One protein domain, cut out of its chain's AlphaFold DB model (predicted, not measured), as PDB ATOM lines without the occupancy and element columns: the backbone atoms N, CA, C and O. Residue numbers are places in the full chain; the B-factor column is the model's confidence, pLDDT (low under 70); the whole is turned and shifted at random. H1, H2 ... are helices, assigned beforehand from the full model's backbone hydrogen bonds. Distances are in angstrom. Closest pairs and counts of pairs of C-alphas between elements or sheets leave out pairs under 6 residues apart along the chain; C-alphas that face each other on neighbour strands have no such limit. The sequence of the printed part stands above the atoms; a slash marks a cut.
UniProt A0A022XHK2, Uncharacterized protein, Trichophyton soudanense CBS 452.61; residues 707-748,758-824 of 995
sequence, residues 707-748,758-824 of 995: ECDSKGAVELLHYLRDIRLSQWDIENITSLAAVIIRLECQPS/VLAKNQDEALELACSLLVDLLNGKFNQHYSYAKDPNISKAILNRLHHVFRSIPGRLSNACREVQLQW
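Overview. This is residues 707 to 748 and 758 to 824 of the 995 residues of an uncharacterized protein of Trichophyton soudanense CBS 452.61 (UniProt A0A022XHK2). An elongated, three-tiered stack of helices: H3 and H2 lie side by side in the middle, H1 lies along one side, and H4 with the short H5 covers the other. H1 to H4 run roughly lengthwise and H5 is tilted; the link around Lys 790 makes one tip of the long axis, the beginning of H3 the other. The printed part has 109 residues with five named helices, H1 to H5 in chain order, and no named strand: all helix. It is compact, with a radius of gyration of the C-alphas of 14.4 A, and spans 49 by 30 by 20 A.

Along the chain. H3, residues 758 to 778, is longest at 30.3 A, with C-alpha 758 at (7.180, -66.544, 80.540). H2 is residues 730 to 744, 21.4 A. H1 is residues 710 to 723, 19.3 A, beginning at C-alpha (8.711, -69.580, 98.672). H4 is residues 794 to 808, 21.8 A. H5, residues 812 to 819, ends at C-alpha (22.011, -56.189, 102.369).

Arrangement. H3 touches H2 at a shallow tilt of 31 degrees, opposite ways; the closest C-alphas, of Leu 767 and Ile 740, are 6.4 A apart. With residues 766 to 773 alone H3 touches H1, closest at the C-alphas of Leu 769 and Ser 710, 6.6 A. H5 touches H3 at a steep tilt of 43 degrees, closest at the C-alphas of Ala 816 and Cys 771, 6.1 A. H5 also touches H2, closest at the C-alphas of Leu 813 and Ile 740, 6.9 A. H4 touches H5 with residues 803 to 808 alone, closest at the C-alphas of Arg 807 and Ser 814, 4.6 A. H1 and H4 are apart. Every O i to N i+4 pair is within hydrogen-bond range in H1, H2 and H3; in H4 10 of 11 are, in H5 3 of 4.

Size, cuts and confidence. The farthest C-alphas, of Val 758 and Lys 790, are 50.3 A apart. Residues 749 to 757 are not printed; C-alphas 748 and 758 are 11.3 A apart across this cut. The link from H3 to H4 is long, with 15 residues. The pLDDT is under 70 at residues 746 to 748, 758 to 763, 785 to 793 and 823.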
ATOM      1  N   GLU A 707      11.615 -77.096  95.320       83.50
ATOM      2  CA  GLU A 707      10.531 -76.790  94.368       83.50
ATOM      3  C   GLU A 707      10.320 -75.277  94.146       83.50
ATOM      4  O   GLU A 707       9.425 -74.888  93.401       83.50
ATOM      5  N   CYS A 708      11.134 -74.419  94.776       81.50
ATOM      6  CA  CYS A 708      11.022 -72.955  94.721       81.50
ATOM      7  C   CYS A 708       9.664 -72.404  95.222       81.50
ATOM      8  O   CYS A 708       9.266 -71.290  94.877       81.50
ATOM      9  N   ASP A 709       8.966 -73.146  96.090       84.31
ATOM     10  CA  ASP A 709       7.710 -72.728  96.727       84.31
ATOM     11  C   ASP A 709       7.991 -71.828  97.941       84.31
ATOM     12  O   ASP A 709       7.933 -72.241  99.103       84.31
ATOM     13  N   SER A 710       8.329 -70.569  97.654       80.31
ATOM     14  CA  SER A 710       8.711 -69.580  98.672       80.31
ATOM     15  C   SER A 710       7.586 -69.300  99.677       80.31
ATOM     16  O   SER A 710       7.857 -69.085 100.857       80.31
ATOM     17  N   LYS A 711       6.316 -69.356  99.247       84.94
ATOM     18  CA  LYS A 711       5.155 -69.131 100.126       84.94
ATOM     19  C   LYS A 711       5.000 -70.274 101.129       84.94
ATOM     20  O   LYS A 711       4.978 -70.025 102.332       84.94
ATOM     21  N   GLY A 712       4.996 -71.520 100.647       84.69
ATOM     22  CA  GLY A 712       4.931 -72.697 101.513       84.69
ATOM     23  C   GLY A 712       6.142 -72.824 102.447       84.69
ATOM     24  O   GLY A 712       6.002 -73.268 103.587       84.69
ATOM     25  N   ALA A 713       7.329 -72.393 102.005       86.88
ATOM     26  CA  ALA A 713       8.524 -72.351 102.850       86.88
ATOM     27  C   ALA A 713       8.387 -71.342 104.008       86.88
ATOM     28  O   ALA A 713       8.715 -71.678 105.148       86.88
ATOM     29  N   VAL A 714       7.864 -70.138 103.747       87.88
ATOM     30  CA  VAL A 714       7.617 -69.108 104.773       87.88
ATOM     31  C   VAL A 714       6.560 -69.564 105.780       87.88
ATOM     32  O   VAL A 714       6.773 -69.442 106.986       87.88
ATOM     33  N   GLU A 715       5.457 -70.155 105.315       87.88
ATOM     34  CA  GLU A 715       4.417 -70.717 106.191       87.88
ATOM     35  C   GLU A 715       4.977 -71.795 107.127       87.88
ATOM     36  O   GLU A 715       4.709 -71.791 108.331       87.88
ATOM     37  N   LEU A 716       5.813 -72.696 106.600       87.12
ATOM     38  CA  LEU A 716       6.430 -73.759 107.388       87.12
ATOM     39  C   LEU A 716       7.476 -73.222 108.382       87.12
ATOM     40  O   LEU A 716       7.590 -73.743 109.493       87.12
ATOM     41  N   LEU A 717       8.207 -72.162 108.023       87.62
ATOM     42  CA  LEU A 717       9.125 -71.460 108.927       87.62
ATOM     43  C   LEU A 717       8.378 -70.760 110.073       87.62
ATOM     44  O   LEU A 717       8.805 -70.859 111.225       87.62
ATOM     45  N   HIS A 718       7.240 -70.116 109.790       87.44
ATOM     46  CA  HIS A 718       6.355 -69.569 110.822       87.44
ATOM     47  C   HIS A 718       5.788 -70.670 111.718       87.44
ATOM     48  O   HIS A 718       5.838 -70.551 112.940       87.44
ATOM     49  N   TYR A 719       5.340 -71.787 111.141       86.12
ATOM     50  CA  TYR A 719       4.876 -72.944 111.906       86.12
ATOM     51  C   TYR A 719       5.963 -73.495 112.848       86.12
ATOM     52  O   TYR A 719       5.691 -73.805 114.012       86.12
ATOM     53  N   LEU A 720       7.213 -73.586 112.377       84.94
ATOM     54  CA  LEU A 720       8.349 -74.011 113.197       84.94
ATOM     55  C   LEU A 720       8.614 -73.046 114.360       84.94
ATOM     56  O   LEU A 720       8.763 -73.507 115.494       84.94
ATOM     57  N   ARG A 721       8.634 -71.738 114.086       84.50
ATOM     58  CA  ARG A 721       8.935 -70.693 115.072       84.50
ATOM     59  C   ARG A 721       7.817 -70.516 116.100       84.50
ATOM     60  O   ARG A 721       8.088 -70.554 117.298       84.50
ATOM     61  N   ASP A 722       6.584 -70.341 115.631       83.00
ATOM     62  CA  ASP A 722       5.461 -69.844 116.434       83.00
ATOM     63  C   ASP A 722       4.699 -70.983 117.128       83.00
ATOM     64  O   ASP A 722       4.298 -70.844 118.281       83.00
ATOM     65  N   ILE A 723       4.541 -72.137 116.465       81.50
ATOM     66  CA  ILE A 723       3.752 -73.268 116.990       81.50
ATOM     67  C   ILE A 723       4.651 -74.340 117.610       81.50
ATOM     68  O   ILE A 723       4.382 -74.825 118.707       81.50
ATOM     69  N   ARG A 724       5.729 -74.740 116.922       79.94
ATOM     70  CA  ARG A 724       6.641 -75.789 117.417       79.94
ATOM     71  C   ARG A 724       7.738 -75.274 118.341       79.94
ATOM     72  O   ARG A 724       8.463 -76.110 118.882       79.94
ATOM     73  N   LEU A 725       7.861 -73.952 118.505       79.12
ATOM     74  CA  LEU A 725       8.913 -73.295 119.289       79.12
ATOM     75  C   LEU A 725      10.299 -73.864 118.948       79.12
ATOM     76  O   LEU A 725      11.089 -74.219 119.822       79.12
ATOM     77  N   SER A 726      10.560 -74.035 117.656       78.62
ATOM     78  CA  SER A 726      11.796 -74.586 117.116       78.62
ATOM     79  C   SER A 726      12.368 -73.654 116.053       78.62
ATOM     80  O   SER A 726      11.712 -72.725 115.597       78.62
ATOM     81  N   GLN A 727      13.609 -73.907 115.654       79.81
ATOM     82  CA  GLN A 727      14.306 -73.132 114.634       79.81
ATOM     83  C   GLN A 727      14.665 -73.991 113.421       79.81
ATOM     84  O   GLN A 727      14.754 -75.225 113.521       79.81
ATOM     85  N   TRP A 728      14.911 -73.298 112.310       85.19
ATOM     86  CA  TRP A 728      15.496 -73.831 111.082       85.19
ATOM     87  C   TRP A 728      16.800 -74.600 111.357       85.19
ATOM     88  O   TRP A 728      17.443 -74.428 112.398       85.19
ATOM     89  N   ASP A 729      17.180 -75.482 110.433       85.62
ATOM     90  CA  ASP A 729      18.463 -76.187 110.474       85.62
ATOM     91  C   ASP A 729      19.466 -75.581 109.487       85.62
ATOM     92  O   ASP A 729      19.078 -74.953 108.499       85.62
ATOM     93  N   ILE A 730      20.760 -75.779 109.734       86.19
ATOM     94  CA  ILE A 730      21.844 -75.257 108.883       86.19
ATOM     95  C   ILE A 730      21.657 -75.738 107.438       86.19
ATOM     96  O   ILE A 730      21.841 -74.959 106.503       86.19
ATOM     97  N   GLU A 731      21.205 -76.985 107.276       84.44
ATOM     98  CA  GLU A 731      20.884 -77.599 105.986       84.44
ATOM     99  C   GLU A 731      19.807 -76.830 105.207       84.44
ATOM    100  O   GLU A 731      19.879 -76.756 103.987       84.44
ATOM    101  N   ASN A 732      18.827 -76.210 105.877       88.75
ATOM    102  CA  ASN A 732      17.802 -75.426 105.182       88.75
ATOM    103  C   ASN A 732      18.400 -74.168 104.540       88.75
ATOM    104  O   ASN A 732      18.079 -73.840 103.399       88.75
ATOM    105  N   ILE A 733      19.303 -73.487 105.252       89.12
ATOM    106  CA  ILE A 733      19.949 -72.267 104.755       89.12
ATOM    107  C   ILE A 733      20.938 -72.597 103.634       89.12
ATOM    108  O   ILE A 733      20.964 -71.910 102.613       89.12
ATOM    109  N   THR A 734      21.743 -73.651 103.790       88.62
ATOM    110  CA  THR A 734      22.679 -74.068 102.736       88.62
ATOM    111  C   THR A 734      21.962 -74.610 101.504       88.62
ATOM    112  O   THR A 734      22.428 -74.355 100.398       88.62
ATOM    113  N   SER A 735      20.814 -75.279 101.667       87.81
ATOM    114  CA  SER A 735      19.954 -75.702 100.556       87.81
ATOM    115  C   SER A 735      19.392 -74.500  99.790       87.81
ATOM    116  O   SER A 735      19.466 -74.468  98.564       87.81
ATOM    117  N   LEU A 736      18.924 -73.457 100.489       88.75
ATOM    118  CA  LEU A 736      18.460 -72.219  99.849       88.75
ATOM    119  C   LEU A 736      19.585 -71.519  99.073       88.75
ATOM    120  O   LEU A 736      19.396 -71.144  97.918       88.75
ATOM    121  N   ALA A 737      20.776 -71.402  99.667       88.62
ATOM    122  CA  ALA A 737      21.945 -70.849  98.980       88.62
ATOM    123  C   ALA A 737      22.341 -71.683  97.747       88.62
ATOM    124  O   ALA A 737      22.659 -71.127  96.697       88.62
ATOM    125  N   ALA A 738      22.277 -73.014  97.846       87.38
ATOM    126  CA  ALA A 738      22.515 -73.925  96.730       87.38
ATOM    127  C   ALA A 738      21.484 -73.752  95.599       87.38
ATOM    128  O   ALA A 738      21.859 -73.790  94.426       87.38
ATOM    129  N   VAL A 739      20.205 -73.532  95.926       86.56
ATOM    130  CA  VAL A 739      19.149 -73.233  94.945       86.56
ATOM    131  C   VAL A 739      19.405 -71.894  94.253       86.56
ATOM    132  O   VAL A 739      19.344 -71.852  93.029       86.56
ATOM    133  N   ILE A 740      19.781 -70.840  94.987       86.69
ATOM    134  CA  ILE A 740      20.121 -69.526  94.405       86.69
ATOM    135  C   ILE A 740      21.264 -69.652  93.388       86.69
ATOM    136  O   ILE A 740      21.131 -69.173  92.266       86.69
ATOM    137  N   ILE A 741      22.348 -70.358  93.736       85.62
ATOM    138  CA  ILE A 741      23.485 -70.588  92.823       85.62
ATOM    139  C   ILE A 741      23.036 -71.328  91.555       85.62
ATOM    140  O   ILE A 741      23.452 -70.985  90.448       85.62
ATOM    141  N   ARG A 742      22.179 -72.345  91.703       85.75
ATOM    142  CA  ARG A 742      21.667 -73.134  90.573       85.75
ATOM    143  C   ARG A 742      20.722 -72.331  89.681       85.75
ATOM    144  O   ARG A 742      20.802 -72.491  88.471       85.75
ATOM    145  N   LEU A 743      19.859 -71.493  90.255       83.81
ATOM    146  CA  LEU A 743      18.955 -70.612  89.508       83.81
ATOM    147  C   LEU A 743      19.729 -69.521  88.754       83.81
ATOM    148  O   LEU A 743      19.422 -69.262  87.599       83.81
ATOM    149  N   GLU A 744      20.772 -68.947  89.363       83.00
ATOM    150  CA  GLU A 744      21.631 -67.930  88.731       83.00
ATOM    151  C   GLU A 744      22.392 -68.467  87.504       83.00
ATOM    152  O   GLU A 744      22.678 -67.714  86.576       83.00
ATOM    153  N   CYS A 745      22.717 -69.765  87.485       72.88
ATOM    154  CA  CYS A 745      23.527 -70.387  86.432       72.88
ATOM    155  C   CYS A 745      22.720 -71.172  85.378       72.88
ATOM    156  O   CYS A 745      23.331 -71.779  84.496       72.88
ATOM    157  N   GLN A 746      21.382 -71.213  85.446       68.19
ATOM    158  CA  GLN A 746      20.585 -71.849  84.390       68.19
ATOM    159  C   GLN A 746      20.621 -70.989  83.115       68.19
ATOM    160  O   GLN A 746      20.329 -69.796  83.185       68.19
ATOM    161  N   PRO A 747      20.980 -71.552  81.944       51.19
ATOM    162  CA  PRO A 747      20.984 -70.789  80.707       51.19
ATOM    163  C   PRO A 747      19.546 -70.433  80.329       51.19
ATOM    164  O   PRO A 747      18.711 -71.317  80.140       51.19
ATOM    165  N   SER A 748      19.277 -69.141  80.150       41.31
ATOM    166  CA  SER A 748      18.224 -68.700  79.239       41.31
ATOM    167  C   SER A 748      18.621 -69.238  77.865       41.31
ATOM    168  O   SER A 748      19.661 -68.853  77.329       41.31
ATOM    169  N   VAL A 758       7.941 -66.311  79.297       49.41
ATOM    170  CA  VAL A 758       7.180 -66.544  80.540       49.41
ATOM    171  C   VAL A 758       8.009 -67.364  81.532       49.41
ATOM    172  O   VAL A 758       7.956 -67.120  82.735       49.41
ATOM    173  N   LEU A 759       8.814 -68.304  81.032       50.66
ATOM    174  CA  LEU A 759       9.652 -69.183  81.846       50.66
ATOM    175  C   LEU A 759      10.847 -68.427  82.451       50.66
ATOM    176  O   LEU A 759      11.097 -68.567  83.646       50.66
ATOM    177  N   ALA A 760      11.496 -67.552  81.674       53.09
ATOM    178  CA  ALA A 760      12.570 -66.673  82.149       53.09
ATOM    179  C   ALA A 760      12.075 -65.654  83.193       53.09
ATOM    180  O   ALA A 760      12.705 -65.468  84.231       53.09
ATOM    181  N   LYS A 761      10.894 -65.056  82.980       58.12
ATOM    182  CA  LYS A 761      10.298 -64.121  83.947       58.12
ATOM    183  C   LYS A 761       9.941 -64.808  85.272       58.12
ATOM    184  O   LYS A 761      10.219 -64.266  86.337       58.12
ATOM    185  N   ASN A 762       9.399 -66.026  85.214       65.12
ATOM    186  CA  ASN A 762       9.111 -66.825  86.408       65.12
ATOM    187  C   ASN A 762      10.392 -67.253  87.152       65.12
ATOM    188  O   ASN A 762      10.366 -67.398  88.373       65.12
ATOM    189  N   GLN A 763      11.508 -67.455  86.440       67.94
ATOM    190  CA  GLN A 763      12.811 -67.766  87.037       67.94
ATOM    191  C   GLN A 763      13.421 -66.559  87.755       67.94
ATOM    192  O   GLN A 763      13.862 -66.707  88.894       67.94
ATOM    193  N   ASP A 764      13.398 -65.375  87.137       75.25
ATOM    194  CA  ASP A 764      13.874 -64.137  87.765       75.25
ATOM    195  C   ASP A 764      13.029 -63.777  88.999       75.25
ATOM    196  O   ASP A 764      13.570 -63.441  90.054       75.25
ATOM    197  N   GLU A 765      11.704 -63.934  88.917       79.44
ATOM    198  CA  GLU A 765      10.803 -63.759  90.062       79.44
ATOM    199  C   GLU A 765      11.098 -64.776  91.182       79.44
ATOM    200  O   GLU A 765      11.167 -64.404  92.356       79.44
ATOM    201  N   ALA A 766      11.335 -66.050  90.849       78.56
ATOM    202  CA  ALA A 766      11.712 -67.071  91.828       78.56
ATOM    203  C   ALA A 766      13.084 -66.797  92.472       78.56
ATOM    204  O   ALA A 766      13.259 -67.043  93.668       78.56
ATOM    205  N   LEU A 767      14.042 -66.263  91.709       84.06
ATOM    206  CA  LEU A 767      15.373 -65.896  92.191       84.06
ATOM    207  C   LEU A 767      15.316 -64.720  93.176       84.06
ATOM    208  O   LEU A 767      15.938 -64.789  94.238       84.06
ATOM    209  N   GLU A 768      14.550 -63.672  92.867       84.69
ATOM    210  CA  GLU A 768      14.350 -62.523  93.765       84.69
ATOM    211  C   GLU A 768      13.602 -62.938  95.049       84.69
ATOM    212  O   GLU A 768      13.983 -62.558  96.163       84.69
ATOM    213  N   LEU A 769      12.594 -63.813  94.939       85.31
ATOM    214  CA  LEU A 769      11.904 -64.383  96.103       85.31
ATOM    215  C   LEU A 769      12.836 -65.247  96.972       85.31
ATOM    216  O   LEU A 769      12.812 -65.136  98.197       85.31
ATOM    217  N   ALA A 770      13.708 -66.056  96.370       85.94
ATOM    218  CA  ALA A 770      14.696 -66.839  97.110       85.94
ATOM    219  C   ALA A 770      15.751 -65.953  97.801       85.94
ATOM    220  O   ALA A 770      16.117 -66.214  98.951       85.94
ATOM    221  N   CYS A 771      16.217 -64.888  97.137       85.56
ATOM    222  CA  CYS A 771      17.164 -63.929  97.711       85.56
ATOM    223  C   CYS A 771      16.551 -63.165  98.890       85.56
ATOM    224  O   CYS A 771      17.177 -63.078  99.948       85.56
ATOM    225  N   SER A 772      15.313 -62.683  98.755       87.38
ATOM    226  CA  SER A 772      14.602 -62.014  99.854       87.38
ATOM    227  C   SER A 772      14.370 -62.948 101.050       87.38
ATOM    228  O   SER A 772      14.629 -62.559 102.191       87.38
ATOM    229  N   LEU A 773      14.005 -64.212 100.810       87.06
ATOM    230  CA  LEU A 773      13.889 -65.224 101.863       87.06
ATOM    231  C   LEU A 773      15.229 -65.478 102.578       87.06
ATOM    232  O   LEU A 773      15.260 -65.629 103.802       87.06
ATOM    233  N   LEU A 774      16.344 -65.502 101.838       87.69
ATOM    234  CA  LEU A 774      17.680 -65.662 102.417       87.69
ATOM    235  C   LEU A 774      18.060 -64.462 103.294       87.69
ATOM    236  O   LEU A 774      18.559 -64.658 104.403       87.69
ATOM    237  N   VAL A 775      17.810 -63.234 102.828       88.00
ATOM    238  CA  VAL A 775      18.047 -62.004 103.604       88.00
ATOM    239  C   VAL A 775      17.241 -62.032 104.905       88.00
ATOM    240  O   VAL A 775      17.772 -61.742 105.979       88.00
ATOM    241  N   ASP A 776      15.987 -62.466 104.837       86.75
ATOM    242  CA  ASP A 776      15.094 -62.589 105.987       86.75
ATOM    243  C   ASP A 776      15.565 -63.632 107.011       86.75
ATOM    244  O   ASP A 776      15.529 -63.380 108.224       86.75
ATOM    245  N   LEU A 777      16.072 -64.775 106.540       86.25
ATOM    246  CA  LEU A 777      16.698 -65.802 107.378       86.25
ATOM    247  C   LEU A 777      17.989 -65.298 108.038       86.25
ATOM    248  O   LEU A 777      18.160 -65.466 109.247       86.25
ATOM    249  N   LEU A 778      18.877 -64.647 107.278       84.94
ATOM    250  CA  LEU A 778      20.160 -64.139 107.776       84.94
ATOM    251  C   LEU A 778      19.998 -62.969 108.764       84.94
ATOM    252  O   LEU A 778      20.759 -62.881 109.728       84.94
ATOM    253  N   ASN A 779      18.974 -62.125 108.589       85.12
ATOM    254  CA  ASN A 779      18.586 -61.086 109.555       85.12
ATOM    255  C   ASN A 779      17.934 -61.661 110.828       85.12
ATOM    256  O   ASN A 779      17.684 -60.931 111.787       85.12
ATOM    257  N   GLY A 780      17.656 -62.968 110.860       79.75
ATOM    258  CA  GLY A 780      17.153 -63.665 112.036       79.75
ATOM    259  C   GLY A 780      15.645 -63.552 112.266       79.75
ATOM    260  O   GLY A 780      15.200 -63.847 113.376       79.75
ATOM    261  N   LYS A 781      14.844 -63.181 111.252       84.12
ATOM    262  CA  LYS A 781      13.373 -63.065 111.375       84.12
ATOM    263  C   LYS A 781      12.702 -64.368 111.830       84.12
ATOM    264  O   LYS A 781      11.684 -64.337 112.521       84.12
ATOM    265  N   PHE A 782      13.291 -65.513 111.483       82.19
ATOM    266  CA  PHE A 782      12.786 -66.849 111.820       82.19
ATOM    267  C   PHE A 782      13.527 -67.517 112.993       82.19
ATOM    268  O   PHE A 782      13.386 -68.719 113.211       82.19
ATOM    269  N   ASN A 783      14.340 -66.767 113.747       80.31
ATOM    270  CA  ASN A 783      15.031 -67.302 114.918       80.31
ATOM    271  C   ASN A 783      14.060 -67.501 116.089       80.31
ATOM    272  O   ASN A 783      13.135 -66.716 116.299       80.31
ATOM    273  N   GLN A 784      14.304 -68.541 116.885       74.56
ATOM    274  CA  GLN A 784      13.509 -68.843 118.070       74.56
ATOM    275  C   GLN A 784      13.595 -67.705 119.103       74.56
ATOM    276  O   GLN A 784      14.686 -67.265 119.459       74.56
ATOM    277  N   HIS A 785      12.444 -67.249 119.608       66.12
ATOM    278  CA  HIS A 785      12.365 -66.155 120.588       66.12
ATOM    279  C   HIS A 785      12.720 -66.588 122.022       66.12
ATOM    280  O   HIS A 785      13.178 -65.771 122.814       66.12
ATOM    281  N   TYR A 786      12.575 -67.879 122.340       59.84
ATOM    282  CA  TYR A 786      12.830 -68.445 123.669       59.84
ATOM    283  C   TYR A 786      13.837 -69.593 123.582       59.84
ATOM    284  O   TYR A 786      13.465 -70.692 123.183       59.84
ATOM    285  N   SER A 787      15.102 -69.372 123.950       54.12
ATOM    286  CA  SER A 787      16.110 -70.440 124.012       54.12
ATOM    287  C   SER A 787      16.324 -70.887 125.458       54.12
ATOM    288  O   SER A 787      16.864 -70.136 126.263       54.12
ATOM    289  N   TYR A 788      15.941 -72.125 125.782       56.16
ATOM    290  CA  TYR A 788      16.287 -72.772 127.058       56.16
ATOM    291  C   TYR A 788      17.727 -73.329 127.068       56.16
ATOM    292  O   TYR A 788      18.152 -73.961 128.036       56.16
ATOM    293  N   ALA A 789      18.488 -73.144 125.981       54.22
ATOM    294  CA  ALA A 789      19.870 -73.603 125.883       54.22
ATOM    295  C   ALA A 789      20.825 -72.681 126.662       54.22
ATOM    296  O   ALA A 789      20.611 -71.477 126.760       54.22
ATOM    297  N   LYS A 790      21.933 -73.246 127.165       50.50
ATOM    298  CA  LYS A 790      22.939 -72.534 127.979       50.50
ATOM    299  C   LYS A 790      23.614 -71.336 127.286       50.50
ATOM    300  O   LYS A 790      24.248 -70.549 127.980       50.50
ATOM    301  N   ASP A 791      23.492 -71.184 125.963       57.56
ATOM    302  CA  ASP A 791      23.974 -70.007 125.229       57.56
ATOM    303  C   ASP A 791      22.910 -69.528 124.213       57.56
ATOM    304  O   ASP A 791      22.669 -70.203 123.206       57.56
ATOM    305  N   PRO A 792      22.253 -68.373 124.437       60.06
ATOM    306  CA  PRO A 792      21.213 -67.848 123.548       60.06
ATOM    307  C   PRO A 792      21.754 -67.359 122.192       60.06
ATOM    308  O   PRO A 792      20.974 -67.026 121.303       60.06
ATOM    309  N   ASN A 793      23.078 -67.319 121.998       69.81
ATOM    310  CA  ASN A 793      23.706 -66.743 120.804       69.81
ATOM    311  C   ASN A 793      24.122 -67.768 119.737       69.81
ATOM    312  O   ASN A 793      24.742 -67.381 118.747       69.81
ATOM    313  N   ILE A 794      23.798 -69.055 119.901       74.19
ATOM    314  CA  ILE A 794      24.230 -70.116 118.970       74.19
ATOM    315  C   ILE A 794      23.707 -69.861 117.548       74.19
ATOM    316  O   ILE A 794      24.476 -69.924 116.594       74.19
ATOM    317  N   SER A 795      22.433 -69.502 117.387       76.19
ATOM    318  CA  SER A 795      21.833 -69.272 116.063       76.19
ATOM    319  C   SER A 795      22.451 -68.054 115.370       76.19
ATOM    320  O   SER A 795      22.786 -68.112 114.191       76.19
ATOM    321  N   LYS A 796      22.726 -66.982 116.126       80.06
ATOM    322  CA  LYS A 796      23.439 -65.792 115.627       80.06
ATOM    323  C   LYS A 796      24.884 -66.115 115.225       80.06
ATOM    324  O   LYS A 796      25.360 -65.633 114.200       80.06
ATOM    325  N   ALA A 797      25.568 -66.963 115.996       77.81
ATOM    326  CA  ALA A 797      26.913 -67.441 115.680       77.81
ATOM    327  C   ALA A 797      26.950 -68.256 114.377       77.81
ATOM    328  O   ALA A 797      27.837 -68.049 113.549       77.81
ATOM    329  N   ILE A 798      25.980 -69.158 114.185       80.38
ATOM    330  CA  ILE A 798      25.829 -69.972 112.971       80.38
ATOM    331  C   ILE A 798      25.610 -69.078 111.749       80.38
ATOM    332  O   ILE A 798      26.328 -69.216 110.759       80.38
ATOM    333  N   LEU A 799      24.668 -68.132 111.833       85.38
ATOM    334  CA  LEU A 799      24.366 -67.199 110.743       85.38
ATOM    335  C   LEU A 799      25.588 -66.360 110.355       85.38
ATOM    336  O   LEU A 799      25.865 -66.213 109.170       85.38
ATOM    337  N   ASN A 800      26.372 -65.885 111.329       83.94
ATOM    338  CA  ASN A 800      27.610 -65.148 111.060       83.94
ATOM    339  C   ASN A 800      28.651 -66.006 110.307       83.94
ATOM    340  O   ASN A 800      29.303 -65.534 109.375       83.94
ATOM    341  N   ARG A 801      28.791 -67.295 110.660       83.06
ATOM    342  CA  ARG A 801      29.692 -68.215 109.941       83.06
ATOM    343  C   ARG A 801      29.217 -68.494 108.515       83.06
ATOM    344  O   ARG A 801      30.038 -68.462 107.601       83.06
ATOM    345  N   LEU A 802      27.921 -68.739 108.324       85.06
ATOM    346  CA  LEU A 802      27.340 -68.948 106.996       85.06
ATOM    347  C   LEU A 802      27.463 -67.693 106.127       85.06
ATOM    348  O   LEU A 802      27.876 -67.798 104.977       85.06
ATOM    349  N   HIS A 803      27.212 -66.508 106.689       86.38
ATOM    350  CA  HIS A 803      27.380 -65.224 106.003       86.38
ATOM    351  C   HIS A 803      28.808 -65.030 105.488       86.38
ATOM    352  O   HIS A 803      28.999 -64.682 104.325       86.38
ATOM    353  N   HIS A 804      29.816 -65.341 106.309       83.12
ATOM    354  CA  HIS A 804      31.215 -65.285 105.884       83.12
ATOM    355  C   HIS A 804      31.500 -66.216 104.688       83.12
ATOM    356  O   HIS A 804      32.217 -65.828 103.763       83.12
ATOM    357  N   VAL A 805      30.939 -67.432 104.680       84.81
ATOM    358  CA  VAL A 805      31.076 -68.368 103.549       84.81
ATOM    359  C   VAL A 805      30.348 -67.834 102.313       84.81
ATOM    360  O   VAL A 805      30.957 -67.726 101.252       84.81
ATOM    361  N   PHE A 806      29.085 -67.427 102.438       88.38
ATOM    362  CA  PHE A 806      28.276 -66.933 101.318       88.38
ATOM    363  C   PHE A 806      28.844 -65.661 100.685       88.38
ATOM    364  O   PHE A 806      28.868 -65.540  99.465       88.38
ATOM    365  N   ARG A 807      29.407 -64.752 101.487       85.38
ATOM    366  CA  ARG A 807      30.062 -63.532 100.995       85.38
ATOM    367  C   ARG A 807      31.289 -63.821 100.127       85.38
ATOM    368  O   ARG A 807      31.603 -63.017  99.248       85.38
ATOM    369  N   SER A 808      31.988 -64.928 100.381       83.31
ATOM    370  CA  SER A 808      33.182 -65.328  99.623       83.31
ATOM    371  C   SER A 808      32.871 -65.904  98.238       83.31
ATOM    372  O   SER A 808      33.757 -65.931  97.382       83.31
ATOM    373  N   ILE A 809      31.628 -66.334  98.009       82.94
ATOM    374  CA  ILE A 809      31.170 -66.897  96.738       82.94
ATOM    375  C   ILE A 809      30.671 -65.740  95.859       82.94
ATOM    376  O   ILE A 809      29.795 -64.995  96.296       82.94
ATOM    377  N   PRO A 810      31.221 -65.538  94.650       77.62
ATOM    378  CA  PRO A 810      30.772 -64.472  93.755       77.62
ATOM    379  C   PRO A 810      29.362 -64.758  93.212       77.62
ATOM    380  O   PRO A 810      29.009 -65.917  93.021       77.62
ATOM    381  N   GLY A 811      28.586 -63.703  92.942       81.62
ATOM    382  CA  GLY A 811      27.240 -63.796  92.355       81.62
ATOM    383  C   GLY A 811      26.160 -63.087  93.176       81.62
ATOM    384  O   GLY A 811      26.458 -62.313  94.098       81.62
ATOM    385  N   ARG A 812      24.895 -63.378  92.860       81.75
ATOM    386  CA  ARG A 812      23.701 -62.849  93.549       81.75
ATOM    387  C   ARG A 812      23.678 -63.198  95.036       81.75
ATOM    388  O   ARG A 812      23.259 -62.376  95.849       81.75
ATOM    389  N   LEU A 813      24.247 -64.344  95.407       84.44
ATOM    390  CA  LEU A 813      24.425 -64.751  96.802       84.44
ATOM    391  C   LEU A 813      25.278 -63.750  97.614       84.44
ATOM    392  O   LEU A 813      24.931 -63.414  98.748       84.44
ATOM    393  N   SER A 814      26.366 -63.228  97.031       85.31
ATOM    394  CA  SER A 814      27.217 -62.212  97.675       85.31
ATOM    395  C   SER A 814      26.478 -60.886  97.841       85.31
ATOM    396  O   SER A 814      26.637 -60.220  98.865       85.31
ATOM    397  N   ASN A 815      25.666 -60.509  96.847       84.12
ATOM    398  CA  ASN A 815      24.893 -59.269  96.862       84.12
ATOM    399  C   ASN A 815      23.818 -59.303  97.951       84.12
ATOM    400  O   ASN A 815      23.803 -58.407  98.789       84.12
ATOM    401  N   ALA A 816      23.035 -60.385  98.031       81.88
ATOM    402  CA  ALA A 816      22.062 -60.592  99.104       81.88
ATOM    403  C   ALA A 816      22.724 -60.514 100.494       81.88
ATOM    404  O   ALA A 816      22.210 -59.880 101.410       81.88
ATOM    405  N   CYS A 817      23.931 -61.070 100.657       84.19
ATOM    406  CA  CYS A 817      24.669 -60.971 101.920       84.19
ATOM    407  C   CYS A 817      25.127 -59.541 102.272       84.19
ATOM    408  O   CYS A 817      25.369 -59.266 103.448       84.19
ATOM    409  N   ARG A 818      25.275 -58.624 101.306       85.06
ATOM    410  CA  ARG A 818      25.637 -57.217 101.581       85.06
ATOM    411  C   ARG A 818      24.471 -56.411 102.151       85.06
ATOM    412  O   ARG A 818      24.721 -55.434 102.846       85.06
ATOM    413  N   GLU A 819      23.239 -56.831 101.884       82.25
ATOM    414  CA  GLU A 819      22.011 -56.189 102.369       82.25
ATOM    415  C   GLU A 819      21.651 -56.598 103.809       82.25
ATOM    416  O   GLU A 819      20.829 -55.963 104.466       82.25
ATOM    417  N   VAL A 820      22.292 -57.649 104.327       82.56
ATOM    418  CA  VAL A 820      22.045 -58.198 105.664       82.56
ATOM    419  C   VAL A 820      22.742 -57.374 106.744       82.56
ATOM    420  O   VAL A 820      23.956 -57.157 106.699       82.56
ATOM    421  N   GLN A 821      21.995 -57.020 107.790       77.56
ATOM    422  CA  GLN A 821      22.541 -56.455 109.023       77.56
ATOM    423  C   GLN A 821      22.691 -57.570 110.062       77.56
ATOM    424  O   GLN A 821      21.739 -57.973 110.730       77.56
ATOM    425  N   LEU A 822      23.908 -58.105 110.183       72.75
ATOM    426  CA  LEU A 822      24.196 -59.190 111.121       72.75
ATOM    427  C   LEU A 822      24.009 -58.732 112.573       72.75
ATOM    428  O   LEU A 822      24.636 -57.778 113.019       72.75
ATOM    429  N   GLN A 823      23.232 -59.490 113.345       69.38
ATOM    430  CA  GLN A 823      22.991 -59.242 114.775       69.38
ATOM    431  C   GLN A 823      24.118 -59.776 115.693       69.38
ATOM    432  O   GLN A 823      23.848 -60.219 116.814       69.38
ATOM    433  N   TRP A 824      25.363 -59.853 115.204       70.88
ATOM    434  CA  TRP A 824      26.500 -60.412 115.947       70.88
ATOM    435  C   TRP A 824      27.366 -59.310 116.566       70.88
ATOM    436  O   TRP A 824      28.261 -58.767 115.924       70.88
TER     437      TRP A 824